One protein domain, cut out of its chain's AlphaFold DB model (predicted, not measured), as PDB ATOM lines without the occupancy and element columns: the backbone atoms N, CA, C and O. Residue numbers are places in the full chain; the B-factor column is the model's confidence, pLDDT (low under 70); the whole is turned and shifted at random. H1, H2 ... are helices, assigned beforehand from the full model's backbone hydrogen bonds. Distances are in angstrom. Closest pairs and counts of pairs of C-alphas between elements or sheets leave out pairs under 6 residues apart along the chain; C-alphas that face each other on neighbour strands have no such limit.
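Overview. This is residues 39 to 224 of the 287 residues of an uncharacterized protein of Microbacterium sp. Leaf159 (UniProt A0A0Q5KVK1). A long helix, H1, reaches out from an elongated helical body, and its residues 39 to 55 stick out free as an arm; its last part meets the beginning of H4, and the two helices make a wide V. The body is built on H4 and H7, two long helices side by side and running opposite ways, with H5 folding back from the last part of H4 and short H6 near that same end. The printed part has 186 residues with seven named helices, H1 to H7 in that order along the chain, and no named strand; the class is all helix. It is only just loose, close to extended, with a radius of gyration of the C-alphas of 23.8 A, and its outline is a rod spanning 90 by 35 by 27 A, with the free residues 39 to 55 of H1 at one end; the body without them spans 66 by 29 by 25 A.

Arrangement. H1, residues 39 to 77, stands free over residues 39 to 55. H2, residues 95 to 98, is close to H1 but not clearly touching it; their closest C-alphas, those of Val 77 and His 97, are 5.8 A apart. H3, residues 102 to 106, touches H1 at residues 66 to 73 of H1 alone, with the closest C-alphas, those of Val 70 and Val 104, 5.8 A apart. H2 and H3 meet only through their link. H4, residues 120 to 148, is the hub and touches four other helices. It touches H1 with its residues 120 to 123 alone, at a steep tilt of 62 degrees, the same way; the closest C-alphas are those of Val 71 and Ser 120, 5.6 A apart. H3 touches H4 too, with the closest C-alphas, those of Val 102 and Val 127, 6.0 A apart. H5, residues 155 to 167, forms a helical hairpin with H4, at a shallow tilt of 34 degrees, only just short of steep, and opposite ways; the closest C-alphas, of Arg 144 and Val 156, are 6.8 A apart. H6, residues 191 to 198, is near H5 and close to H4 but not clearly touching it, with the closest C-alphas, of Tyr 147 and Leu 193, 7.7 A apart. H7, residues 201 to 224, touches H4 with 34 pairs of C-alphas within 8 A, at a shallow tilt of 24 degrees, opposite ways; the closest C-alphas are those of His 122 and His 220, 5.3 A apart. H5 and H7 only just touch, with 3 pairs of C-alphas within 8 A, the closest being Ile 164 and Val 211 at 6.7 A. H1 and H5 are apart. Each O i to N i+4 pair is within hydrogen-bond range in H1, H3, H5, H6 and H7; in H4 it is 23 of 25, and H2 is too short for such a pair.

Along the chain. H1 begins at C-alpha 39, (242.930, -135.911, 406.789), and measures 56.3 A from first to last C-alpha. After H2 and H3, H4 begins at C-alpha 120, (199.342, -148.921, 405.631), and is 42.2 A long. H5 measures 18.5 A and H6 10.4 A. H7 is 34.1 A long and ends at C-alpha 224, (192.105, -150.158, 403.103).

Size, cuts and confidence. The two C-alphas farthest apart are those of Thr 39 and Asp 185, at 92.6 A. Without residues 39 to 55 the body spans 66 by 29 by 25 A. The printed part has no cut. The long links are H1 to H2, H3 to H4 and H5 to H6, the last with 23 residues. The mean pLDDT of the printed part is 84.1; residues 39 to 42, 44 to 53, 149 to 153 and 182 to 188 of the model are under 70.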
ATOM      1  N   THR A  39     243.356-134.600 407.306       67.00
ATOM      2  CA  THR A  39     242.930-135.911 406.789       67.00
ATOM      3  C   THR A  39     242.210-136.737 407.849       67.00
ATOM      4  O   THR A  39     241.179-137.328 407.532       67.00
ATOM      5  N   GLY A  40     242.658-136.719 409.108       59.22
ATOM      6  CA  GLY A  40     241.961-137.366 410.223       59.22
ATOM      7  C   GLY A  40     240.535-136.840 410.426       59.22
ATOM      8  O   GLY A  40     239.601-137.631 410.553       59.22
ATOM      9  N   LEU A  41     240.335-135.518 410.365       63.88
ATOM     10  CA  LEU A  41     239.012-134.884 410.447       63.88
ATOM     11  C   LEU A  41     238.111-135.240 409.259       63.88
ATOM     12  O   LEU A  41     236.928-135.521 409.445       63.88
ATOM     13  N   ILE A  42     238.660-135.258 408.041       65.62
ATOM     14  CA  ILE A  42     237.912-135.624 406.831       65.62
ATOM     15  C   ILE A  42     237.484-137.092 406.890       65.62
ATOM     16  O   ILE A  42     236.316-137.395 406.650       65.62
ATOM     17  N   VAL A  43     238.390-138.004 407.254       70.44
ATOM     18  CA  VAL A  43     238.073-139.431 407.401       70.44
ATOM     19  C   VAL A  43     237.060-139.640 408.525       70.44
ATOM     20  O   VAL A  43     236.081-140.346 408.310       70.44
ATOM     21  N   ALA A  44     237.210-138.972 409.672       61.06
ATOM     22  CA  ALA A  44     236.233-139.034 410.757       61.06
ATOM     23  C   ALA A  44     234.848-138.526 410.317       61.06
ATOM     24  O   ALA A  44     233.844-139.172 410.607       61.06
ATOM     25  N   MET A  45     234.769-137.424 409.559       61.59
ATOM     26  CA  MET A  45     233.502-136.933 409.004       61.59
ATOM     27  C   MET A  45     232.895-137.887 407.970       61.59
ATOM     28  O   MET A  45     231.675-138.061 407.947       61.59
ATOM     29  N   ILE A  46     233.716-138.526 407.133       69.81
ATOM     30  CA  ILE A  46     233.255-139.533 406.170       69.81
ATOM     31  C   ILE A  46     232.722-140.756 406.917       69.81
ATOM     32  O   ILE A  46     231.599-141.169 406.643       69.81
ATOM     33  N   VAL A  47     233.467-141.287 407.889       67.75
ATOM     34  CA  VAL A  47     233.067-142.453 408.689       67.75
ATOM     35  C   VAL A  47     231.781-142.153 409.459       67.75
ATOM     36  O   VAL A  47     230.792-142.852 409.246       67.75
ATOM     37  N   LEU A  48     231.711-141.047 410.208       66.38
ATOM     38  CA  LEU A  48     230.491-140.612 410.907       66.38
ATOM     39  C   LEU A  48     229.318-140.384 409.942       66.38
ATOM     40  O   LEU A  48     228.166-140.693 410.257       66.38
ATOM     41  N   GLY A  49     229.586-139.857 408.746       60.53
ATOM     42  CA  GLY A  49     228.595-139.698 407.686       60.53
ATOM     43  C   GLY A  49     228.079-141.037 407.154       60.53
ATOM     44  O   GLY A  49     226.874-141.188 406.940       60.53
ATOM     45  N   THR A  50     228.961-142.022 406.969       67.75
ATOM     46  CA  THR A  50     228.592-143.376 406.536       67.75
ATOM     47  C   THR A  50     227.856-144.149 407.622       67.75
ATOM     48  O   THR A  50     226.821-144.733 407.322       67.75
ATOM     49  N   GLU A  51     228.288-144.070 408.880       66.81
ATOM     50  CA  GLU A  51     227.618-144.694 410.023       66.81
ATOM     51  C   GLU A  51     226.212-144.127 410.208       66.81
ATOM     52  O   GLU A  51     225.249-144.884 410.297       66.81
ATOM     53  N   ARG A  52     226.049-142.798 410.139       68.81
ATOM     54  CA  ARG A  52     224.721-142.164 410.183       68.81
ATOM     55  C   ARG A  52     223.838-142.588 409.012       68.81
ATOM     56  O   ARG A  52     222.637-142.773 409.196       68.81
ATOM     57  N   ARG A  53     224.394-142.747 407.806       68.88
ATOM     58  CA  ARG A  53     223.644-143.226 406.629       68.88
ATOM     59  C   ARG A  53     223.251-144.698 406.756       68.88
ATOM     60  O   ARG A  53     222.130-145.040 406.394       68.88
ATOM     61  N   LEU A  54     224.136-145.549 407.270       72.06
ATOM     62  CA  LEU A  54     223.874-146.973 407.494       72.06
ATOM     63  C   LEU A  54     222.854-147.180 408.614       72.06
ATOM     64  O   LEU A  54     221.904-147.933 408.426       72.06
ATOM     65  N   ALA A  55     222.976-146.449 409.723       71.44
ATOM     66  CA  ALA A  55     222.010-146.475 410.816       71.44
ATOM     67  C   ALA A  55     220.620-146.011 410.352       71.44
ATOM     68  O   ALA A  55     219.630-146.688 410.615       71.44
ATOM     69  N   LYS A  56     220.541-144.911 409.581       79.12
ATOM     70  CA  LYS A  56     219.275-144.457 408.979       79.12
ATOM     71  C   LYS A  56     218.668-145.505 408.049       79.12
ATOM     72  O   LYS A  56     217.483-145.775 408.169       79.12
ATOM     73  N   ARG A  57     219.472-146.115 407.168       78.50
ATOM     74  CA  ARG A  57     219.007-147.175 406.256       78.50
ATOM     75  C   ARG A  57     218.506-148.410 406.995       78.50
ATOM     76  O   ARG A  57     217.491-148.972 406.602       78.50
ATOM     77  N   THR A  58     219.209-148.819 408.047       83.06
ATOM     78  CA  THR A  58     218.827-149.977 408.867       83.06
ATOM     79  C   THR A  58     217.490-149.710 409.548       83.06
ATOM     80  O   THR A  58     216.564-150.495 409.389       83.06
ATOM     81  N   ARG A  59     217.332-148.533 410.164       84.44
ATOM     82  CA  ARG A  59     216.067-148.122 410.782       84.44
ATOM     83  C   ARG A  59     214.921-148.038 409.773       84.44
ATOM     84  O   ARG A  59     213.846-148.550 410.036       84.44
ATOM     85  N   SER A  60     215.141-147.448 408.600       86.50
ATOM     86  CA  SER A  60     214.095-147.379 407.572       86.50
ATOM     87  C   SER A  60     213.721-148.760 407.013       86.50
ATOM     88  O   SER A  60     212.568-148.975 406.664       86.50
ATOM     89  N   LEU A  61     214.665-149.715 406.952       88.00
ATOM     90  CA  LEU A  61     214.363-151.111 406.598       88.00
ATOM     91  C   LEU A  61     213.519-151.797 407.676       88.00
ATOM     92  O   LEU A  61     212.598-152.536 407.344       88.00
ATOM     93  N   GLU A  62     213.820-151.555 408.952       88.56
ATOM     94  CA  GLU A  62     213.014-152.052 410.072       88.56
ATOM     95  C   GLU A  62     211.582-151.511 410.008       88.56
ATOM     96  O   GLU A  62     210.644-152.299 410.110       88.56
ATOM     97  N   VAL A  63     211.410-150.205 409.752       90.06
ATOM     98  CA  VAL A  63     210.089-149.579 409.552       90.06
ATOM     99  C   VAL A  63     209.361-150.228 408.376       90.06
ATOM    100  O   VAL A  63     208.237-150.684 408.539       90.06
ATOM    101  N   THR A  64     210.008-150.367 407.215       90.56
ATOM    102  CA  THR A  64     209.414-151.023 406.035       90.56
ATOM    103  C   THR A  64     208.971-152.458 406.335       90.56
ATOM    104  O   THR A  64     207.864-152.848 405.976       90.56
ATOM    105  N   ASN A  65     209.785-153.252 407.032       91.38
ATOM    106  CA  ASN A  65     209.398-154.618 407.397       91.38
ATOM    107  C   ASN A  65     208.224-154.645 408.390       91.38
ATOM    108  O   ASN A  65     207.353-155.510 408.285       91.38
ATOM    109  N   ALA A  66     208.190-153.706 409.338       91.94
ATOM    110  CA  ALA A  66     207.094-153.579 410.291       91.94
ATOM    111  C   ALA A  66     205.789-153.151 409.598       91.94
ATOM    112  O   ALA A  66     204.752-153.770 409.822       91.94
ATOM    113  N   GLU A  67     205.839-152.173 408.690       92.81
ATOM    114  CA  GLU A  67     204.682-151.752 407.891       92.81
ATOM    115  C   GLU A  67     204.153-152.876 406.996       92.81
ATOM    116  O   GLU A  67     202.941-153.071 406.895       92.81
ATOM    117  N   ALA A  68     205.042-153.670 406.393       91.19
ATOM    118  CA  ALA A  68     204.638-154.854 405.642       91.19
ATOM    119  C   ALA A  68     203.847-155.831 406.531       91.19
ATOM    120  O   ALA A  68     202.793-156.330 406.133       91.19
ATOM    121  N   ALA A  69     204.321-156.069 407.759       93.00
ATOM    122  CA  ALA A  69     203.629-156.918 408.725       93.00
ATOM    123  C   ALA A  69     202.268-156.335 409.149       93.00
ATOM    124  O   ALA A  69     201.302-157.093 409.278       93.00
ATOM    125  N   VAL A  70     202.166-155.009 409.310       94.31
ATOM    126  CA  VAL A  70     200.892-154.312 409.557       94.31
ATOM    127  C   VAL A  70     199.916-154.570 408.419       94.31
ATOM    128  O   VAL A  70     198.800-155.007 408.684       94.31
ATOM    129  N   VAL A  71     200.318-154.358 407.164       93.38
ATOM    130  CA  VAL A  71     199.427-154.528 406.005       93.38
ATOM    131  C   VAL A  71     198.984-155.982 405.845       93.38
ATOM    132  O   VAL A  71     197.798-156.241 405.639       93.38
ATOM    133  N   GLU A  72     199.886-156.949 406.015       93.00
ATOM    134  CA  GLU A  72     199.522-158.372 405.990       93.00
ATOM    135  C   GLU A  72     198.537-158.732 407.108       93.00
ATOM    136  O   GLU A  72     197.547-159.444 406.888       93.00
ATOM    137  N   LYS A  73     198.749-158.202 408.319       94.19
ATOM    138  CA  LYS A  73     197.825-158.425 409.430       94.19
ATOM    139  C   LYS A  73     196.474-157.766 409.167       94.19
ATOM    140  O   LYS A  73     195.441-158.426 409.317       94.19
ATOM    141  N   ALA A  74     196.482-156.512 408.732       93.44
ATOM    142  CA  ALA A  74     195.306-155.731 408.384       93.44
ATOM    143  C   ALA A  74     194.485-156.423 407.291       93.44
ATOM    144  O   ALA A  74     193.270-156.518 407.421       93.44
ATOM    145  N   ARG A  75     195.124-157.046 406.296       92.19
ATOM    146  CA  ARG A  75     194.442-157.847 405.267       92.19
ATOM    147  C   ARG A  75     193.620-158.994 405.850       92.19
ATOM    148  O   ARG A  75     192.524-159.275 405.369       92.19
ATOM    149  N   SER A  76     194.127-159.662 406.885       91.75
ATOM    150  CA  SER A  76     193.388-160.741 407.551       91.75
ATOM    151  C   SER A  76     192.244-160.233 408.436       91.75
ATOM    152  O   SER A  76     191.230-160.912 408.572       91.75
ATOM    153  N   VAL A  77     192.395-159.046 409.028       92.31
ATOM    154  CA  VAL A  77     191.464-158.494 410.024       92.31
ATOM    155  C   VAL A  77     190.377-157.636 409.367       92.31
ATOM    156  O   VAL A  77     189.191-157.890 409.557       92.31
ATOM    157  N   LEU A  78     190.766-156.656 408.547       92.31
ATOM    158  CA  LEU A  78     189.896-155.619 407.972       92.31
ATOM    159  C   LEU A  78     189.058-156.095 406.780       92.31
ATOM    160  O   LEU A  78     188.144-155.391 406.336       92.31
ATOM    161  N   ARG A  79     189.321-157.307 406.278       89.06
ATOM    162  CA  ARG A  79     188.478-157.953 405.263       89.06
ATOM    163  C   ARG A  79     187.054-158.185 405.774       89.06
ATOM    164  O   ARG A  79     186.108-158.180 404.985       89.06
ATOM    165  N   HIS A  80     186.897-158.406 407.076       87.81
ATOM    166  CA  HIS A  80     185.603-158.651 407.695       87.81
ATOM    167  C   HIS A  80     184.902-157.331 408.047       87.81
ATOM    168  O   HIS A  80     185.572-156.351 408.377       87.81
ATOM    169  N   PRO A  81     183.561-157.271 407.957       88.38
ATOM    170  CA  PRO A  81     182.814-156.121 408.443       88.38
ATOM    171  C   PRO A  81     182.972-155.971 409.955       88.38
ATOM    172  O   PRO A  81     183.080-156.961 410.680       88.38
ATOM    173  N   LEU A  82     182.962-154.721 410.413       90.12
ATOM    174  CA  LEU A  82     182.886-154.411 411.836       90.12
ATOM    175  C   LEU A  82     181.505-154.828 412.336       90.12
ATOM    176  O   LEU A  82     180.490-154.514 411.714       90.12
ATOM    177  N   VAL A  83     181.480-155.579 413.431       89.94
ATOM    178  CA  VAL A  83     180.238-156.027 414.059       89.94
ATOM    179  C   VAL A  83     179.933-155.077 415.202       89.94
ATOM    180  O   VAL A  83     180.800-154.827 416.032       89.94
ATOM    181  N   TRP A  84     178.708-154.571 415.235       89.38
ATOM    182  CA  TRP A  84     178.215-153.654 416.257       89.38
ATOM    183  C   TRP A  84     177.041-154.297 416.985       89.38
ATOM    184  O   TRP A  84     176.312-155.088 416.377       89.38
ATOM    185  N   ASP A  85     176.839-153.936 418.248       85.06
ATOM    186  CA  ASP A  85     175.639-154.327 418.981       85.06
ATOM    187  C   ASP A  85     174.385-153.756 418.280       85.06
ATOM    188  O   ASP A  85     174.296-152.538 418.078       85.06
ATOM    189  N   PRO A  86     173.421-154.598 417.850       80.00
ATOM    190  CA  PRO A  86     172.199-154.126 417.201       80.00
ATOM    191  C   PRO A  86     171.321-153.283 418.126       80.00
ATOM    192  O   PRO A  86     170.536-152.467 417.628       80.00
ATOM    193  N   ASP A  87     171.451-153.469 419.439       75.38
ATOM    194  CA  ASP A  87     170.631-152.790 420.431       75.38
ATOM    195  C   ASP A  87     171.253-151.468 420.902       75.38
ATOM    196  O   ASP A  87     170.516-150.591 421.348       75.38
ATOM    197  N   PHE A  88     172.540-151.231 420.610       76.94
ATOM    198  CA  PHE A  88     173.299-150.025 420.981       76.94
ATOM    199  C   PHE A  88     173.397-149.822 422.502       76.94
ATOM    200  O   PHE A  88     173.541-148.691 422.966       76.94
ATOM    201  N   TYR A  89     173.336-150.912 423.270       73.00
ATOM    202  CA  TYR A  89     173.705-150.899 424.683       73.00
ATOM    203  C   TYR A  89     175.222-150.872 424.843       73.00
ATOM    204  O   TYR A  89     175.723-150.207 425.747       73.00
ATOM    205  N   ASP A  90     175.931-151.549 423.939       82.94
ATOM    206  CA  ASP A  90     177.373-151.427 423.774       82.94
ATOM    207  C   ASP A  90     177.683-150.587 422.528       82.94
ATOM    208  O   ASP A  90     177.322-150.926 421.395       82.94
ATOM    209  N   LEU A  91     178.343-149.450 422.737       86.19
ATOM    210  CA  LEU A  91     178.753-148.556 421.659       86.19
ATOM    211  C   LEU A  91     180.091-148.989 421.032       86.19
ATOM    212  O   LEU A  91     180.504-148.412 420.022       86.19
ATOM    213  N   LYS A  92     180.770-150.014 421.554       87.31
ATOM    214  CA  LYS A  92     182.030-150.511 420.993       87.31
ATOM    215  C   LYS A  92     181.784-151.482 419.834       87.31
ATOM    216  O   LYS A  92     180.830-152.266 419.841       87.31
ATOM    217  N   PRO A  93     182.655-151.479 418.810       88.88
ATOM    218  CA  PRO A  93     182.663-152.557 417.838       88.88
ATOM    219  C   PRO A  93     183.207-153.837 418.485       88.88
ATOM    220  O   PRO A  93     184.040-153.803 419.393       88.88
ATOM    221  N   SER A  94     182.807-154.990 417.956       86.00
ATOM    222  CA  SER A  94     183.362-156.281 418.356       86.00
ATOM    223  C   SER A  94     184.884-156.300 418.177       86.00
ATOM    224  O   SER A  94     185.414-156.234 417.063       86.00
ATOM    225  N   ARG A  95     185.590-156.443 419.298       84.56
ATOM    226  CA  ARG A  95     187.056-156.400 419.374       84.56
ATOM    227  C   ARG A  95     187.764-157.707 418.998       84.56
ATOM    228  O   ARG A  95     188.973-157.721 418.782       84.56
ATOM    229  N   THR A  96     187.025-158.804 418.809       82.88
ATOM    230  CA  THR A  96     187.566-160.173 418.637       82.88
ATOM    231  C   THR A  96     188.643-160.303 417.552       82.88
ATOM    232  O   THR A  96     189.588-161.091 417.688       82.88
ATOM    233  N   HIS A  97     188.510-159.543 416.464       81.25
ATOM    234  CA  HIS A  97     189.482-159.522 415.372       81.25
ATOM    235  C   HIS A  97     190.374-158.276 415.387       81.25
ATOM    236  O   HIS A  97     191.550-158.391 415.037       81.25
ATOM    237  N   LEU A  98     189.845-157.123 415.810       85.31
ATOM    238  CA  LEU A  98     190.535-155.830 415.774       85.31
ATOM    239  C   LEU A  98     191.691-155.746 416.771       85.31
ATOM    240  O   LEU A  98     192.761-155.264 416.403       85.31
ATOM    241  N   ASP A  99     191.553-156.337 417.959       88.56
ATOM    242  CA  ASP A  99     192.612-156.341 418.981       88.56
ATOM    243  C   ASP A  99     193.884-157.054 418.513       88.56
ATOM    244  O   ASP A  99     194.969-156.861 419.052       88.56
ATOM    245  N   ARG A 100     193.781-157.885 417.469       89.50
ATOM    246  CA  ARG A 100     194.940-158.555 416.868       89.50
ATOM    247  C   ARG A 100     195.765-157.624 415.979       89.50
ATOM    248  O   ARG A 100     196.886-157.997 415.637       89.50
ATOM    249  N   LEU A 101     195.205-156.497 415.541       92.19
ATOM    250  CA  LEU A 101     195.878-155.497 414.711       92.19
ATOM    251  C   LEU A 101     196.644-154.484 415.573       92.19
ATOM    252  O   LEU A 101     197.782-154.158 415.242       92.19
ATOM    253  N   VAL A 102     196.057-154.076 416.702       92.06
ATOM    254  CA  VAL A 102     196.608-153.089 417.648       92.06
ATOM    255  C   VAL A 102     198.089-153.325 417.994       92.06
ATOM    256  O   VAL A 102     198.894-152.433 417.728       92.06
ATOM    257  N   PRO A 103     198.521-154.506 418.491       93.00
ATOM    258  CA  PRO A 103     199.914-154.699 418.889       93.00
ATOM    259  C   PRO A 103     200.887-154.671 417.705       93.00
ATOM    260  O   PRO A 103     202.058-154.362 417.888       93.00
ATOM    261  N   VAL A 104     200.427-154.992 416.489       93.88
ATOM    262  CA  VAL A 104     201.276-154.963 415.287       93.88
ATOM    263  C   VAL A 104     201.506-153.522 414.841       93.88
ATOM    264  O   VAL A 104     202.632-153.164 414.512       93.88
ATOM    265  N   VAL A 105     200.463-152.692 414.894       92.19
ATOM    266  CA  VAL A 105     200.543-151.257 414.587       92.19
ATOM    267  C   VAL A 105     201.397-150.519 415.620       92.19
ATOM    268  O   VAL A 105     202.294-149.769 415.250       92.19
ATOM    269  N   GLN A 106     201.189-150.785 416.912       91.75
ATOM    270  CA  GLN A 106     201.959-150.159 417.994       91.75
ATOM    271  C   GLN A 106     203.435-150.590 418.024       91.75
ATOM    272  O   GLN A 106     204.275-149.878 418.568       91.75
ATOM    273  N   ALA A 107     203.766-151.746 417.440       91.31
ATOM    274  CA  ALA A 107     205.142-152.225 417.333       91.31
ATOM    275  C   ALA A 107     205.938-151.566 416.192       91.31
ATOM    276  O   ALA A 107     207.146-151.799 416.100       91.31
ATOM    277  N   VAL A 108     205.304-150.765 415.325       90.44
ATOM    278  CA  VAL A 108     206.007-150.060 414.245       90.44
ATOM    279  C   VAL A 108     206.938-149.004 414.855       90.44
ATOM    280  O   VAL A 108     206.477-148.105 415.563       90.44
ATOM    281  N   PRO A 109     208.259-149.082 414.610       88.38
ATOM    282  CA  PRO A 109     209.194-148.099 415.131       88.38
ATOM    283  C   PRO A 109     208.988-146.739 414.461       88.38
ATOM    284  O   PRO A 109     208.585-146.644 413.306       88.38
ATOM    285  N   SER A 110     209.341-145.664 415.165       85.50
ATOM    286  CA  SER A 110     209.289-144.321 414.590       85.50
ATOM    287  C   SER A 110     210.332-144.122 413.485       85.50
ATOM    288  O   SER A 110     211.513-144.470 413.648       85.50
ATOM    289  N   GLY A 111     209.903-143.498 412.389       84.19
ATOM    290  CA  GLY A 111     210.715-143.168 411.221       84.19
ATOM    291  C   GLY A 111     209.922-143.337 409.927       84.19
ATOM    292  O   GLY A 111     208.777-143.771 409.961       84.19
ATOM    293  N   ASP A 112     210.558-143.017 408.802       85.00
ATOM    294  CA  ASP A 112     209.951-143.184 407.483       85.00
ATOM    295  C   ASP A 112     210.389-144.518 406.854       85.00
ATOM    296  O   ASP A 112     211.581-144.869 406.917       85.00
ATOM    297  N   PRO A 113     209.467-145.261 406.219       86.25
ATOM    298  CA  PRO A 113     209.812-146.455 405.465       86.25
ATOM    299  C   PRO A 113     210.631-146.095 404.216       86.25
ATOM    300  O   PRO A 113     210.496-145.023 403.628       86.25
ATOM    301  N   ILE A 114     211.465-147.029 403.755       85.19
ATOM    302  CA  ILE A 114     212.112-146.931 402.433       85.19
ATOM    303  C   ILE A 114     211.076-147.051 401.314       85.19
ATOM    304  O   ILE A 114     211.199-146.410 400.270       85.19
ATOM    305  N   GLU A 115     210.083-147.908 401.524       82.56
ATOM    306  CA  GLU A 115     209.033-148.212 400.567       82.56
ATOM    307  C   GLU A 115     207.674-148.159 401.256       82.56
ATOM    308  O   GLU A 115     207.467-148.821 402.268       82.56
ATOM    309  N   LEU A 116     206.754-147.393 400.672       82.19
ATOM    310  CA  LEU A 116     205.378-147.303 401.140       82.19
ATOM    311  C   LEU A 116     204.602-148.561 400.732       82.19
ATOM    312  O   LEU A 116     204.662-149.017 399.576       82.19
ATOM    313  N   PHE A 117     203.852-149.105 401.687       85.31
ATOM    314  CA  PHE A 117     202.879-150.161 401.437       85.31
ATOM    315  C   PHE A 117     201.483-149.553 401.310       85.31
ATOM    316  O   PHE A 117     201.014-148.938 402.268       85.31
ATOM    317  N   PRO A 118     200.799-149.735 400.165       85.81
ATOM    318  CA  PRO A 118     199.474-149.165 399.975       85.81
ATOM    319  C   PRO A 118     198.504-149.572 401.078       85.81
ATOM    320  O   PRO A 118     198.426-150.744 401.455       85.81
ATOM    321  N   GLY A 119     197.769-148.592 401.595       86.19
ATOM    322  CA  GLY A 119     196.814-148.793 402.682       86.19
ATOM    323  C   GLY A 119     197.415-148.923 404.089       86.19
ATOM    324  O   GLY A 119     196.633-148.998 405.037       86.19
ATOM    325  N   SER A 120     198.743-148.893 404.281       90.25
ATOM    326  CA  SER A 120     199.342-148.921 405.631       90.25
ATOM    327  C   SER A 120     198.770-147.808 406.514       90.25
ATOM    328  O   SER A 120     198.241-148.085 407.588       90.25
ATOM    329  N   HIS A 121     198.730-146.576 406.002       89.69
ATOM    330  CA  HIS A 121     198.118-145.423 406.664       89.69
ATOM    331  C   HIS A 121     196.688-145.700 407.159       89.69
ATOM    332  O   HIS A 121     196.353-145.398 408.301       89.69
ATOM    333  N   HIS A 122     195.840-146.330 406.342       91.00
ATOM    334  CA  HIS A 122     194.468-146.642 406.744       91.00
ATOM    335  C   HIS A 122     194.408-147.677 407.873       91.00
ATOM    336  O   HIS A 122     193.550-147.567 408.741       91.00
ATOM    337  N   ALA A 123     195.323-148.649 407.900       92.56
ATOM    338  CA  ALA A 123     195.416-149.600 409.006       92.56
ATOM    339  C   ALA A 123     195.822-148.916 410.323       92.56
ATOM    340  O   ALA A 123     195.263-149.252 411.365       92.56
ATOM    341  N   HIS A 124     196.730-147.935 410.269       93.44
ATOM    342  CA  HIS A 124     197.072-147.099 411.425       93.44
ATOM    343  C   HIS A 124     195.862-146.290 411.905       93.44
ATOM    344  O   HIS A 124     195.474-146.408 413.063       93.44
ATOM    345  N   ARG A 125     195.188-145.567 411.000       92.62
ATOM    346  CA  ARG A 125     193.998-144.770 411.344       92.62
ATOM    347  C   ARG A 125     192.859-145.602 411.920       92.62
ATOM    348  O   ARG A 125     192.139-145.112 412.775       92.62
ATOM    349  N   VAL A 126     192.695-146.857 411.493       93.62
ATOM    350  CA  VAL A 126     191.721-147.770 412.112       93.62
ATOM    351  C   VAL A 126     192.040-148.008 413.587       93.62
ATOM    352  O   VAL A 126     191.115-148.028 414.391       93.62
ATOM    353  N   VAL A 127     193.311-148.192 413.951       93.56
ATOM    354  CA  VAL A 127     193.706-148.370 415.356       93.56
ATOM    355  C   VAL A 127     193.504-147.075 416.140       93.56
ATOM    356  O   VAL A 127     192.855-147.124 417.177       93.56
ATOM    357  N   ASP A 128     193.940-145.932 415.605       93.12
ATOM    358  CA  ASP A 128     193.728-144.628 416.253       93.12
ATOM    359  C   ASP A 128     192.234-144.361 416.513       93.12
ATOM    360  O   ASP A 128     191.833-143.970 417.603       93.12
ATOM    361  N   LEU A 129     191.380-144.640 415.522       93.25
ATOM    362  CA  LEU A 129     189.939-144.415 415.627       93.25
ATOM    363  C   LEU A 129     189.240-145.372 416.592       93.25
ATOM    364  O   LEU A 129     188.154-145.048 417.065       93.25
ATOM    365  N   LEU A 130     189.817-146.543 416.879       92.31
ATOM    366  CA  LEU A 130     189.294-147.420 417.930       92.31
ATOM    367  C   LEU A 130     189.502-146.804 419.313       92.31
ATOM    368  O   LEU A 130     188.593-146.891 420.139       92.31
ATOM    369  N   ASP A 131     190.653-146.173 419.533       91.44
ATOM    370  CA  ASP A 131     190.953-145.469 420.778       91.44
ATOM    371  C   ASP A 131     190.087-144.204 420.897       91.44
ATOM    372  O   ASP A 131     189.469-143.976 421.939       91.44
ATOM    373  N   ASP A 132     189.936-143.436 419.809       92.62
ATOM    374  CA  ASP A 132     189.058-142.257 419.774       92.62
ATOM    375  C   ASP A 132     187.581-142.627 420.021       92.62
ATOM    376  O   ASP A 132     186.857-141.907 420.709       92.62
ATOM    377  N   LEU A 133     187.114-143.759 419.483       93.06
ATOM    378  CA  LEU A 133     185.756-144.259 419.721       93.06
ATOM    379  C   LEU A 133     185.531-144.686 421.165       93.06
ATOM    380  O   LEU A 133     184.467-144.404 421.714       93.06
ATOM    381  N   GLU A 134     186.502-145.371 421.765       91.88
ATOM    382  CA  GLU A 134     186.444-145.750 423.175       91.88
ATOM    383  C   GLU A 134     186.442-144.507 424.071       91.88
ATOM    384  O   GLU A 134     185.655-144.430 425.011       91.88
ATOM    385  N   ALA A 135     187.238-143.487 423.746       92.44
ATOM    386  CA  ALA A 135     187.211-142.217 424.463       92.44
ATOM    387  C   ALA A 135     185.839-141.520 424.368       92.44
ATOM    388  O   ALA A 135     185.308-141.076 425.389       92.44
ATOM    389  N   SER A 136     185.238-141.452 423.173       92.88
ATOM    390  CA  SER A 136     183.901-140.866 422.995       92.88
ATOM    391  C   SER A 136     182.809-141.673 423.705       92.88
ATOM    392  O   SER A 136     181.904-141.087 424.291       92.88
ATOM    393  N   GLU A 137     182.888-143.004 423.693       92.75
ATOM    394  CA  GLU A 137     181.960-143.884 424.417       92.75
ATOM    395  C   GLU A 137     182.033-143.657 425.930       92.75
ATOM    396  O   GLU A 137     181.010-143.377 426.555       92.75
ATOM    397  N   HIS A 138     183.237-143.643 426.506       92.62
ATOM    398  CA  HIS A 138     183.430-143.321 427.918       92.62
ATOM    399  C   HIS A 138     182.923-141.919 428.287       92.62
ATOM    400  O   HIS A 138     182.387-141.731 429.381       92.62
ATOM    401  N   ALA A 139     183.059-140.936 427.392       92.31
ATOM    402  CA  ALA A 139     182.525-139.593 427.605       92.31
ATOM    403  C   ALA A 139     180.986-139.573 427.592       92.31
ATOM    404  O   ALA A 139     180.374-138.964 428.474       92.31
ATOM    405  N   ILE A 140     180.358-140.288 426.651       92.44
ATOM    406  CA  ILE A 140     178.898-140.457 426.589       92.44
ATOM    407  C   ILE A 140     178.387-141.129 427.865       92.44
ATOM    408  O   ILE A 140     177.438-140.637 428.473       92.44
ATOM    409  N   ASP A 141     179.025-142.208 428.312       89.81
ATOM    410  CA  ASP A 141     178.630-142.923 429.529       89.81
ATOM    411  C   ASP A 141     178.835-142.083 430.792       89.81
ATOM    412  O   ASP A 141     177.962-142.033 431.665       89.81
ATOM    413  N   GLY A 142     179.939-141.338 430.864       88.25
ATOM    414  CA  GLY A 142     180.171-140.357 431.919       88.25
ATOM    415  C   GLY A 142     179.060-139.308 431.978       88.25
ATOM    416  O   GLY A 142     178.550-139.007 433.059       88.25
ATOM    417  N   GLN A 143     178.620-138.799 430.826       87.44
ATOM    418  CA  GLN A 143     177.539-137.819 430.752       87.44
ATOM    419  C   GLN A 143     176.174-138.433 431.098       87.44
ATOM    420  O   GLN A 143     175.412-137.834 431.854       87.44
ATOM    421  N   ARG A 144     175.891-139.659 430.636       84.94
ATOM    422  CA  ARG A 144     174.677-140.423 430.978       84.94
ATOM    423  C   ARG A 144     174.526-140.616 432.483       84.94
ATOM    424  O   ARG A 144     173.439-140.396 433.017       84.94
ATOM    425  N   SER A 145     175.618-140.940 433.176       83.81
ATOM    426  CA  SER A 145     175.606-141.188 434.625       83.81
ATOM    427  C   SER A 145     175.096-139.997 435.454       83.81
ATOM    428  O   SER A 145     174.514-140.190 436.525       83.81
ATOM    429  N   LYS A 146     175.226-138.759 434.942       83.19
ATOM    430  CA  LYS A 146     174.665-137.550 435.577       83.19
ATOM    431  C   LYS A 146     173.144-137.645 435.718       83.19
ATOM    432  O   LYS A 146     172.589-137.228 436.733       83.19
ATOM    433  N   TYR A 147     172.484-138.236 434.728       80.00
ATOM    434  CA  TYR A 147     171.030-138.335 434.634       80.00
ATOM    435  C   TYR A 147     170.461-139.587 435.313       80.00
ATOM    436  O   TYR A 147     169.352-139.550 435.849       80.00
ATOM    437  N   GLU A 148     171.234-140.676 435.353       70.56
ATOM    438  CA  GLU A 148     170.830-141.964 435.946       70.56
ATOM    439  C   GLU A 148     170.597-141.890 437.464       70.56
ATOM    440  O   GLU A 148     169.801-142.648 438.013       70.56
ATOM    441  N   SER A 149     171.233-140.941 438.160       64.12
ATOM    442  CA  SER A 149     171.041-140.740 439.605       64.12
ATOM    443  C   SER A 149     169.671-140.165 439.992       64.12
ATOM    444  O   SER A 149     169.292-140.225 441.162       64.12
ATOM    445  N   THR A 150     168.934-139.590 439.033       57.97
ATOM    446  CA  THR A 150     167.741-138.778 439.326       57.97
ATOM    447  C   THR A 150     166.430-139.471 438.920       57.97
ATOM    448  O   THR A 150     165.401-139.207 439.540       57.97
ATOM    449  N   TYR A 151     166.435-140.388 437.937       56.44
ATOM    450  CA  TYR A 151     165.215-141.003 437.375       56.44
ATOM    451  C   TYR A 151     165.453-142.418 436.793       56.44
ATOM    452  O   TYR A 151     166.557-142.944 436.859       56.44
ATOM    453  N   ASP A 152     164.395-143.044 436.257       59.59
ATOM    454  CA  ASP A 152     164.354-144.422 435.728       59.59
ATOM    455  C   ASP A 152     165.559-144.771 434.823       59.59
ATOM    456  O   ASP A 152     165.724-144.210 433.736       59.59
ATOM    457  N   LEU A 153     166.399-145.705 435.296       61.38
ATOM    458  CA  LEU A 153     167.779-145.943 434.840       61.38
ATOM    459  C   LEU A 153     167.927-146.307 433.352       61.38
ATOM    460  O   LEU A 153     168.998-146.111 432.790       61.38
ATOM    461  N   MET A 154     166.886-146.833 432.698       71.44
ATOM    462  CA  MET A 154     166.994-147.357 431.324       71.44
ATOM    463  C   MET A 154     166.547-146.370 430.236       71.44
ATOM    464  O   MET A 154     166.895-146.533 429.069       71.44
ATOM    465  N   ALA A 155     165.831-145.299 430.598       76.75
ATOM    466  CA  ALA A 155     165.254-144.364 429.628       76.75
ATOM    467  C   ALA A 155     166.303-143.523 428.880       76.75
ATOM    468  O   ALA A 155     166.156-143.237 427.690       76.75
ATOM    469  N   VAL A 156     167.345-143.095 429.598       80.00
ATOM    470  CA  VAL A 156     168.423-142.248 429.071       80.00
ATOM    471  C   VAL A 156     169.344-143.036 428.126       80.00
ATOM    472  O   VAL A 156     169.538-142.571 427.000       80.00
ATOM    473  N   PRO A 157     169.841-144.237 428.500       82.06
ATOM    474  CA  PRO A 157     170.558-145.128 427.582       82.06
ATOM    475  C   PRO A 157     169.817-145.379 426.262       82.06
ATOM    476  O   PRO A 157     170.385-145.186 425.186       82.06
ATOM    477  N   ASP A 158     168.531-145.738 426.337       82.50
ATOM    478  CA  ASP A 158     167.713-146.053 425.162       82.50
ATOM    479  C   ASP A 158     167.549-144.835 424.235       82.50
ATOM    480  O   ASP A 158     167.597-144.961 423.007       82.50
ATOM    481  N   ALA A 159     167.370-143.636 424.802       86.06
ATOM    482  CA  ALA A 159     167.231-142.404 424.030       86.06
ATOM    483  C   ALA A 159     168.541-141.989 423.339       86.06
ATOM    484  O   ALA A 159     168.516-141.586 422.170       86.06
ATOM    485  N   VAL A 160     169.682-142.130 424.020       89.06
ATOM    486  CA  VAL A 160     171.013-141.903 423.433       89.06
ATOM    487  C   VAL A 160     171.253-142.888 422.286       89.06
ATOM    488  O   VAL A 160     171.536-142.468 421.160       89.06
ATOM    489  N   GLY A 161     171.057-144.188 422.529       89.44
ATOM    490  CA  GLY A 161     171.220-145.237 421.520       89.44
ATOM    491  C   GLY A 161     170.299-145.046 420.308       89.44
ATOM    492  O   GLY A 161     170.733-145.210 419.164       89.44
ATOM    493  N   TYR A 162     169.049-144.620 420.528       89.12
ATOM    494  CA  TYR A 162     168.112-144.269 419.456       89.12
ATOM    495  C   TYR A 162     168.645-143.132 418.573       89.12
ATOM    496  O   TYR A 162     168.649-143.261 417.345       89.12
ATOM    497  N   ASN A 163     169.124-142.038 419.176       90.12
ATOM    498  CA  ASN A 163     169.648-140.898 418.425       90.12
ATOM    499  C   ASN A 163     170.919-141.269 417.659       90.12
ATOM    500  O   ASN A 163     170.974-141.021 416.458       90.12
ATOM    501  N   ILE A 164     171.877-141.956 418.285       92.12
ATOM    502  CA  ILE A 164     173.086-142.455 417.607       92.12
ATOM    503  C   ILE A 164     172.712-143.327 416.401       92.12
ATOM    504  O   ILE A 164     173.204-143.112 415.291       92.12
ATOM    505  N   ARG A 165     171.791-144.284 416.574       90.44
ATOM    506  CA  ARG A 165     171.326-145.166 415.492       90.44
ATOM    507  C   ARG A 165     170.666-144.388 414.356       90.44
ATOM    508  O   ARG A 165     170.868-144.734 413.192       90.44
ATOM    509  N   ARG A 166     169.863-143.372 414.680       89.81
ATOM    510  CA  ARG A 166     169.235-142.485 413.692       89.81
ATOM    511  C   ARG A 166     170.298-141.706 412.924       89.81
ATOM    512  O   ARG A 166     170.257-141.710 411.700       89.81
ATOM    513  N   LEU A 167     171.265-141.115 413.621       90.88
ATOM    514  CA  LEU A 167     172.328-140.316 413.015       90.88
ATOM    515  C   LEU A 167     173.237-141.153 412.125       90.88
ATOM    516  O   LEU A 167     173.661-140.682 411.081       90.88
ATOM    517  N   LEU A 168     173.515-142.409 412.469       89.50
ATOM    518  CA  LEU A 168     174.313-143.299 411.621       89.50
ATOM    519  C   LEU A 168     173.615-143.696 410.310       89.50
ATOM    520  O   LEU A 168     174.278-144.216 409.413       89.50
ATOM    521  N   ARG A 169     172.303-143.464 410.168       86.25
ATOM    522  CA  ARG A 169     171.581-143.726 408.918       86.25
ATOM    523  C   ARG A 169     171.670-142.512 407.985       86.25
ATOM    524  O   ARG A 169     171.460-141.389 408.431       86.25
ATOM    525  N   PRO A 170     171.916-142.714 406.681       80.12
ATOM    526  CA  PRO A 170     171.828-141.633 405.706       80.12
ATOM    527  C   PRO A 170     170.361-141.199 405.481       80.12
ATOM    528  O   PRO A 170     169.470-142.054 405.524       80.12
ATOM    529  N   PRO A 171     170.089-139.913 405.166       78.44
ATOM    530  CA  PRO A 171     171.040-138.807 405.016       78.44
ATOM    531  C   PRO A 171     171.520-138.244 406.360       78.44
ATOM    532  O   PRO A 171     170.791-138.235 407.346       78.44
ATOM    533  N   HIS A 172     172.755-137.747 406.379       73.12
ATOM    534  CA  HIS A 172     173.374-137.209 407.585       73.12
ATOM    535  C   HIS A 172     172.922-135.773 407.834       73.12
ATOM    536  O   HIS A 172     173.148-134.902 406.994       73.12
ATOM    537  N   ASP A 173     172.313-135.537 408.991       77.44
ATOM    538  CA  ASP A 173     171.865-134.214 409.408       77.44
ATOM    539  C   ASP A 173     172.869-133.597 410.401       77.44
ATOM    540  O   ASP A 173     172.937-134.042 411.549       77.44
ATOM    541  N   PRO A 174     173.665-132.589 409.994       72.00
ATOM    542  CA  PRO A 174     174.579-131.892 410.900       72.00
ATOM    543  C   PRO A 174     173.848-130.981 411.898       72.00
ATOM    544  O   PRO A 174     174.453-130.519 412.859       72.00
ATOM    545  N   MET A 175     172.560-130.696 411.685       83.50
ATOM    546  CA  MET A 175     171.739-129.848 412.551       83.50
ATOM    547  C   MET A 175     170.679-130.647 413.311       83.50
ATOM    548  O   MET A 175     169.669-130.085 413.738       83.50
ATOM    549  N   TRP A 176     170.922-131.944 413.512       87.81
ATOM    550  CA  TRP A 176     169.953-132.854 414.102       87.81
ATOM    551  C   TRP A 176     169.391-132.341 415.428       87.81
ATOM    552  O   TRP A 176     170.114-131.843 416.293       87.81
ATOM    553  N   LEU A 177     168.083-132.494 415.594       88.12
ATOM    554  CA  LEU A 177     167.387-132.215 416.846       88.12
ATOM    555  C   LEU A 177     167.191-133.509 417.616       88.12
ATOM    556  O   LEU A 177     166.955-134.549 416.996       88.12
ATOM    557  N   TRP A 178     167.274-133.449 418.944       88.56
ATOM    558  CA  TRP A 178     167.031-134.611 419.789       88.56
ATOM    559  C   TRP A 178     165.636-135.180 419.532       88.56
ATOM    560  O   TRP A 178     164.638-134.461 419.529       88.56
ATOM    561  N   GLU A 179     165.565-136.486 419.305       88.06
ATOM    562  CA  GLU A 179     164.299-137.192 419.177       88.06
ATOM    563  C   GLU A 179     164.170-138.222 420.288       88.06
ATOM    564  O   GLU A 179     165.025-139.093 420.455       88.06
ATOM    565  N   TRP A 180     163.059-138.165 421.016       84.88
ATOM    566  CA  TRP A 180     162.719-139.217 421.961       84.88
ATOM    567  C   TRP A 180     162.120-140.408 421.213       84.88
ATOM    568  O   TRP A 180     161.175-140.222 420.434       84.88
ATOM    569  N   PRO A 181     162.612-141.637 421.448       79.25
ATOM    570  CA  PRO A 181     161.975-142.818 420.893       79.25
ATOM    571  C   PRO A 181     160.503-142.848 421.321       79.25
ATOM    572  O   PRO A 181     160.161-142.493 422.452       79.25
ATOM    573  N   LYS A 182     159.619-143.294 420.418       69.44
ATOM    574  CA  LYS A 182     158.209-143.589 420.730       69.44
ATOM    575  C   LYS A 182     158.136-144.847 421.593       69.44
ATOM    576  O   LYS A 182     157.597-145.874 421.187       69.44
ATOM    577  N   ILE A 183     158.740-144.787 422.767       58.00
ATOM    578  CA  ILE A 183     158.534-145.761 423.813       58.00
ATOM    579  C   ILE A 183     157.070-145.561 424.195       58.00
ATOM    580  O   ILE A 183     156.672-144.446 424.529       58.00
ATOM    581  N   GLY A 184     156.229-146.588 424.047       53.41
ATOM    582  CA  GLY A 184     154.844-146.516 424.530       53.41
ATOM    583  C   GLY A 184     154.796-146.118 426.013       53.41
ATOM    584  O   GLY A 184     155.841-146.015 426.647       53.41
ATOM    585  N   ASP A 185     153.601-145.951 426.588       52.62
ATOM    586  CA  ASP A 185     153.312-145.396 427.937       52.62
ATOM    587  C   ASP A 185     154.108-145.948 429.156       52.62
ATOM    588  O   ASP A 185     153.852-145.565 430.297       52.62
ATOM    589  N   ARG A 186     155.055-146.867 428.949       53.84
ATOM    590  CA  ARG A 186     155.879-147.565 429.935       53.84
ATOM    591  C   ARG A 186     157.067-146.769 430.478       53.84
ATOM    592  O   ARG A 186     157.499-147.104 431.570       53.84
ATOM    593  N   ILE A 187     157.575-145.745 429.786       58.66
ATOM    594  CA  ILE A 187     158.717-144.947 430.276       58.66
ATOM    595  C   ILE A 187     158.320-143.471 430.367       58.66
ATOM    596  O   ILE A 187     158.196-142.769 429.361       58.66
ATOM    597  N   ARG A 188     158.088-142.990 431.595       62.41
ATOM    598  CA  ARG A 188     157.761-141.585 431.874       62.41
ATOM    599  C   ARG A 188     159.033-140.810 432.204       62.41
ATOM    600  O   ARG A 188     159.432-140.732 433.360       62.41
ATOM    601  N   VAL A 189     159.638-140.211 431.185       71.00
ATOM    602  CA  VAL A 189     160.682-139.189 431.364       71.00
ATOM    603  C   VAL A 189     160.000-137.879 431.774       71.00
ATOM    604  O   VAL A 189     159.066-137.447 431.093       71.00
ATOM    605  N   THR A 190     160.413-137.274 432.890       77.81
ATOM    606  CA  THR A 190     159.888-135.973 433.345       77.81
ATOM    607  C   THR A 190     160.237-134.874 432.336       77.81
ATOM    608  O   THR A 190     161.234-134.984 431.628       77.81
ATOM    609  N   ALA A 191     159.423-133.814 432.257       82.12
ATOM    610  CA  ALA A 191     159.703-132.682 431.365       82.12
ATOM    611  C   ALA A 191     161.073-132.054 431.676       82.12
ATOM    612  O   ALA A 191     161.883-131.900 430.772       82.12
ATOM    613  N   ASP A 192     161.375-131.848 432.960       82.69
ATOM    614  CA  ASP A 192     162.655-131.288 433.408       82.69
ATOM    615  C   ASP A 192     163.861-132.130 432.961       82.69
ATOM    616  O   ASP A 192     164.883-131.586 432.549       82.69
ATOM    617  N   LEU A 193     163.751-133.466 433.008       81.44
ATOM    618  CA  LEU A 193     164.819-134.354 432.546       81.44
ATOM    619  C   LEU A 193     164.974-134.302 431.023       81.44
ATOM    620  O   LEU A 193     166.097-134.345 430.525       81.44
ATOM    621  N   ARG A 194     163.862-134.206 430.282       86.00
ATOM    622  CA  ARG A 194     163.919-134.044 428.826       86.00
ATOM    623  C   ARG A 194     164.642-132.760 428.461       86.00
ATOM    624  O   ARG A 194     165.619-132.827 427.727       86.00
ATOM    625  N   ASP A 195     164.227-131.642 429.041       87.44
ATOM    626  CA  ASP A 195     164.818-130.333 428.771       87.44
ATOM    627  C   ASP A 195     166.311-130.309 429.143       87.44
ATOM    628  O   ASP A 195     167.131-129.784 428.390       87.44
ATOM    629  N   ALA A 196     166.694-130.935 430.262       87.69
ATOM    630  CA  ALA A 196     168.087-131.024 430.702       87.69
ATOM    631  C   ALA A 196     168.984-131.856 429.767       87.69
ATOM    632  O   ALA A 196     170.170-131.560 429.660       87.69
ATOM    633  N   ILE A 197     168.444-132.891 429.115       88.12
ATOM    634  CA  ILE A 197     169.177-133.717 428.142       88.12
ATOM    635  C   ILE A 197     169.197-133.037 426.770       88.12
ATOM    636  O   ILE A 197     170.235-132.985 426.120       88.12
ATOM    637  N   GLU A 198     168.068-132.483 426.326       90.31
ATOM    638  CA  GLU A 198     167.953-131.798 425.032       90.31
ATOM    639  C   GLU A 198     168.836-130.545 424.946       90.31
ATOM    640  O   GLU A 198     169.321-130.202 423.867       90.31
ATOM    641  N   SER A 199     169.061-129.873 426.079       90.31
ATOM    642  CA  SER A 199     169.945-128.707 426.191       90.31
ATOM    643  C   SER A 199     171.400-129.045 426.543       90.31
ATOM    644  O   SER A 199     172.226-128.132 426.628       90.31
ATOM    645  N   ASP A 200     171.744-130.326 426.718       91.38
ATOM    646  CA  ASP A 200     173.106-130.755 427.041       91.38
ATOM    647  C   ASP A 200     174.015-130.712 425.808       91.38
ATOM    648  O   ASP A 200     174.094-131.641 424.996       91.38
ATOM    649  N   MET A 201     174.727-129.596 425.681       91.00
ATOM    650  CA  MET A 201     175.675-129.368 424.595       91.00
ATOM    651  C   MET A 201     176.873-130.321 424.635       91.00
ATOM    652  O   MET A 201     177.372-130.682 423.569       91.00
ATOM    653  N   ASP A 202     177.304-130.759 425.823       92.56
ATOM    654  CA  ASP A 202     178.442-131.671 425.965       92.56
ATOM    655  C   ASP A 202     178.049-133.070 425.477       92.56
ATOM    656  O   ASP A 202     178.744-133.659 424.648       92.56
ATOM    657  N   LEU A 203     176.888-133.583 425.916       91.38
ATOM    658  CA  LEU A 203     176.358-134.863 425.431       91.38
ATOM    659  C   LEU A 203     176.214-134.858 423.910       91.38
ATOM    660  O   LEU A 203     176.585-135.825 423.242       91.38
ATOM    661  N   ARG A 204     175.681-133.763 423.362       91.38
ATOM    662  CA  ARG A 204     175.504-133.608 421.921       91.38
ATOM    663  C   ARG A 204     176.838-133.668 421.180       91.38
ATOM    664  O   ARG A 204     176.948-134.418 420.214       91.38
ATOM    665  N   GLN A 205     177.848-132.945 421.665       92.44
ATOM    666  CA  GLN A 205     179.187-132.972 421.084       92.44
ATOM    667  C   GLN A 205     179.795-134.382 421.125       92.44
ATOM    668  O   GLN A 205     180.318-134.843 420.111       92.44
ATOM    669  N   PHE A 206     179.695-135.094 422.250       94.31
ATOM    670  CA  PHE A 206     180.232-136.454 422.348       94.31
ATOM    671  C   PHE A 206     179.517-137.437 421.414       94.31
ATOM    672  O   PHE A 206     180.167-138.292 420.813       94.31
ATOM    673  N   ILE A 207     178.198-137.297 421.232       93.31
ATOM    674  CA  ILE A 207     177.434-138.077 420.247       93.31
ATOM    675  C   ILE A 207     177.918-137.777 418.824       93.31
ATOM    676  O   ILE A 207     178.129-138.712 418.048       93.31
ATOM    677  N   ASP A 208     178.120-136.505 418.476       91.69
ATOM    678  CA  ASP A 208     178.613-136.104 417.156       91.69
ATOM    679  C   ASP A 208     180.014-136.662 416.876       91.69
ATOM    680  O   ASP A 208     180.259-137.227 415.805       91.69
ATOM    681  N   GLU A 209     180.923-136.561 417.848       92.56
ATOM    682  CA  GLU A 209     182.273-137.125 417.768       92.56
ATOM    683  C   GLU A 209     182.239-138.648 417.628       92.56
ATOM    684  O   GLU A 209     182.878-139.188 416.723       92.56
ATOM    685  N   TYR A 210     181.434-139.341 418.437       93.75
ATOM    686  CA  TYR A 210     181.262-140.788 418.342       93.75
ATOM    687  C   TYR A 210     180.734-141.213 416.960       93.75
ATOM    688  O   TYR A 210     181.290-142.110 416.320       93.75
ATOM    689  N   VAL A 211     179.681-140.556 416.457       92.50
ATOM    690  CA  VAL A 211     179.095-140.851 415.138       92.50
ATOM    691  C   VAL A 211     180.109-140.591 414.024       92.50
ATOM    692  O   VAL A 211     180.243-141.419 413.117       92.50
ATOM    693  N   ARG A 212     180.855-139.481 414.091       90.81
ATOM    694  CA  ARG A 212     181.929-139.164 413.139       90.81
ATOM    695  C   ARG A 212     183.013-140.240 413.156       90.81
ATOM    696  O   ARG A 212     183.310-140.807 412.105       90.81
ATOM    697  N   ASN A 213     183.561-140.556 414.328       92.81
ATOM    698  CA  ASN A 213     184.654-141.516 414.481       92.81
ATOM    699  C   ASN A 213     184.231-142.917 414.018       92.81
ATOM    700  O   ASN A 213     184.992-143.602 413.338       92.81
ATOM    701  N   ARG A 214     182.979-143.315 414.276       93.00
ATOM    702  CA  ARG A 214     182.425-144.596 413.815       93.00
ATOM    703  C   ARG A 214     182.371-144.683 412.295       93.00
ATOM    704  O   ARG A 214     182.766-145.699 411.722       93.00
ATOM    705  N   ARG A 215     181.913-143.623 411.632       90.75
ATOM    706  CA  ARG A 215     181.891-143.571 410.165       90.75
ATOM    707  C   ARG A 215     183.294-143.539 409.577       90.75
ATOM    708  O   ARG A 215     183.544-144.230 408.595       90.75
ATOM    709  N   LEU A 216     184.210-142.776 410.175       91.75
ATOM    710  CA  LEU A 216     185.611-142.752 409.756       91.75
ATOM    711  C   LEU A 216     186.259-144.131 409.905       91.75
ATOM    712  O   LEU A 216     186.973-144.561 409.003       91.75
ATOM    713  N   LEU A 217     185.962-144.857 410.984       93.00
ATOM    714  CA  LEU A 217     186.466-146.211 411.206       93.00
ATOM    715  C   LEU A 217     186.015-147.155 410.078       93.00
ATOM    716  O   LEU A 217     186.825-147.883 409.498       93.00
ATOM    717  N   GLU A 218     184.727-147.118 409.727       91.88
ATOM    718  CA  GLU A 218     184.177-147.899 408.614       91.88
ATOM    719  C   GLU A 218     184.774-147.476 407.265       91.88
ATOM    720  O   GLU A 218     185.172-148.334 406.473       91.88
ATOM    721  N   ALA A 219     184.920-146.174 407.025       91.19
ATOM    722  CA  ALA A 219     185.480-145.646 405.789       91.19
ATOM    723  C   ALA A 219     186.962-145.989 405.615       91.19
ATOM    724  O   ALA A 219     187.358-146.393 404.525       91.19
ATOM    725  N   HIS A 220     187.780-145.917 406.669       92.50
ATOM    726  CA  HIS A 220     189.179-146.346 406.613       92.50
ATOM    727  C   HIS A 220     189.309-147.855 406.392       92.50
ATOM    728  O   HIS A 220     190.172-148.284 405.623       92.50
ATOM    729  N   ARG A 221     188.427-148.675 406.981       93.12
ATOM    730  CA  ARG A 221     188.370-150.116 406.684       93.12
ATOM    731  C   ARG A 221     188.063-150.367 405.204       93.12
ATOM    732  O   ARG A 221     188.683-151.220 404.568       93.12
ATOM    733  N   GLU A 222     187.087-149.666 404.641       91.06
ATOM    734  CA  GLU A 222     186.729-149.798 403.225       91.06
ATOM    735  C   GLU A 222     187.834-149.286 402.300       91.06
ATOM    736  O   GLU A 222     188.190-149.973 401.341       91.06
ATOM    737  N   ALA A 223     188.419-148.132 402.619       90.69
ATOM    738  CA  ALA A 223     189.547-147.545 401.907       90.69
ATOM    739  C   ALA A 223     190.756-148.487 401.897       90.69
ATOM    740  O   ALA A 223     191.341-148.711 400.840       90.69
ATOM    741  N   PHE A 224     191.073-149.124 403.030       92.50
ATOM    742  CA  PHE A 224     192.105-150.158 403.103       92.50
ATOM    743  C   PHE A 224     191.831-151.306 402.122       92.50
ATOM    744  O   PHE A 224     192.700-151.676 401.335       92.50
TER     745      PHE A 224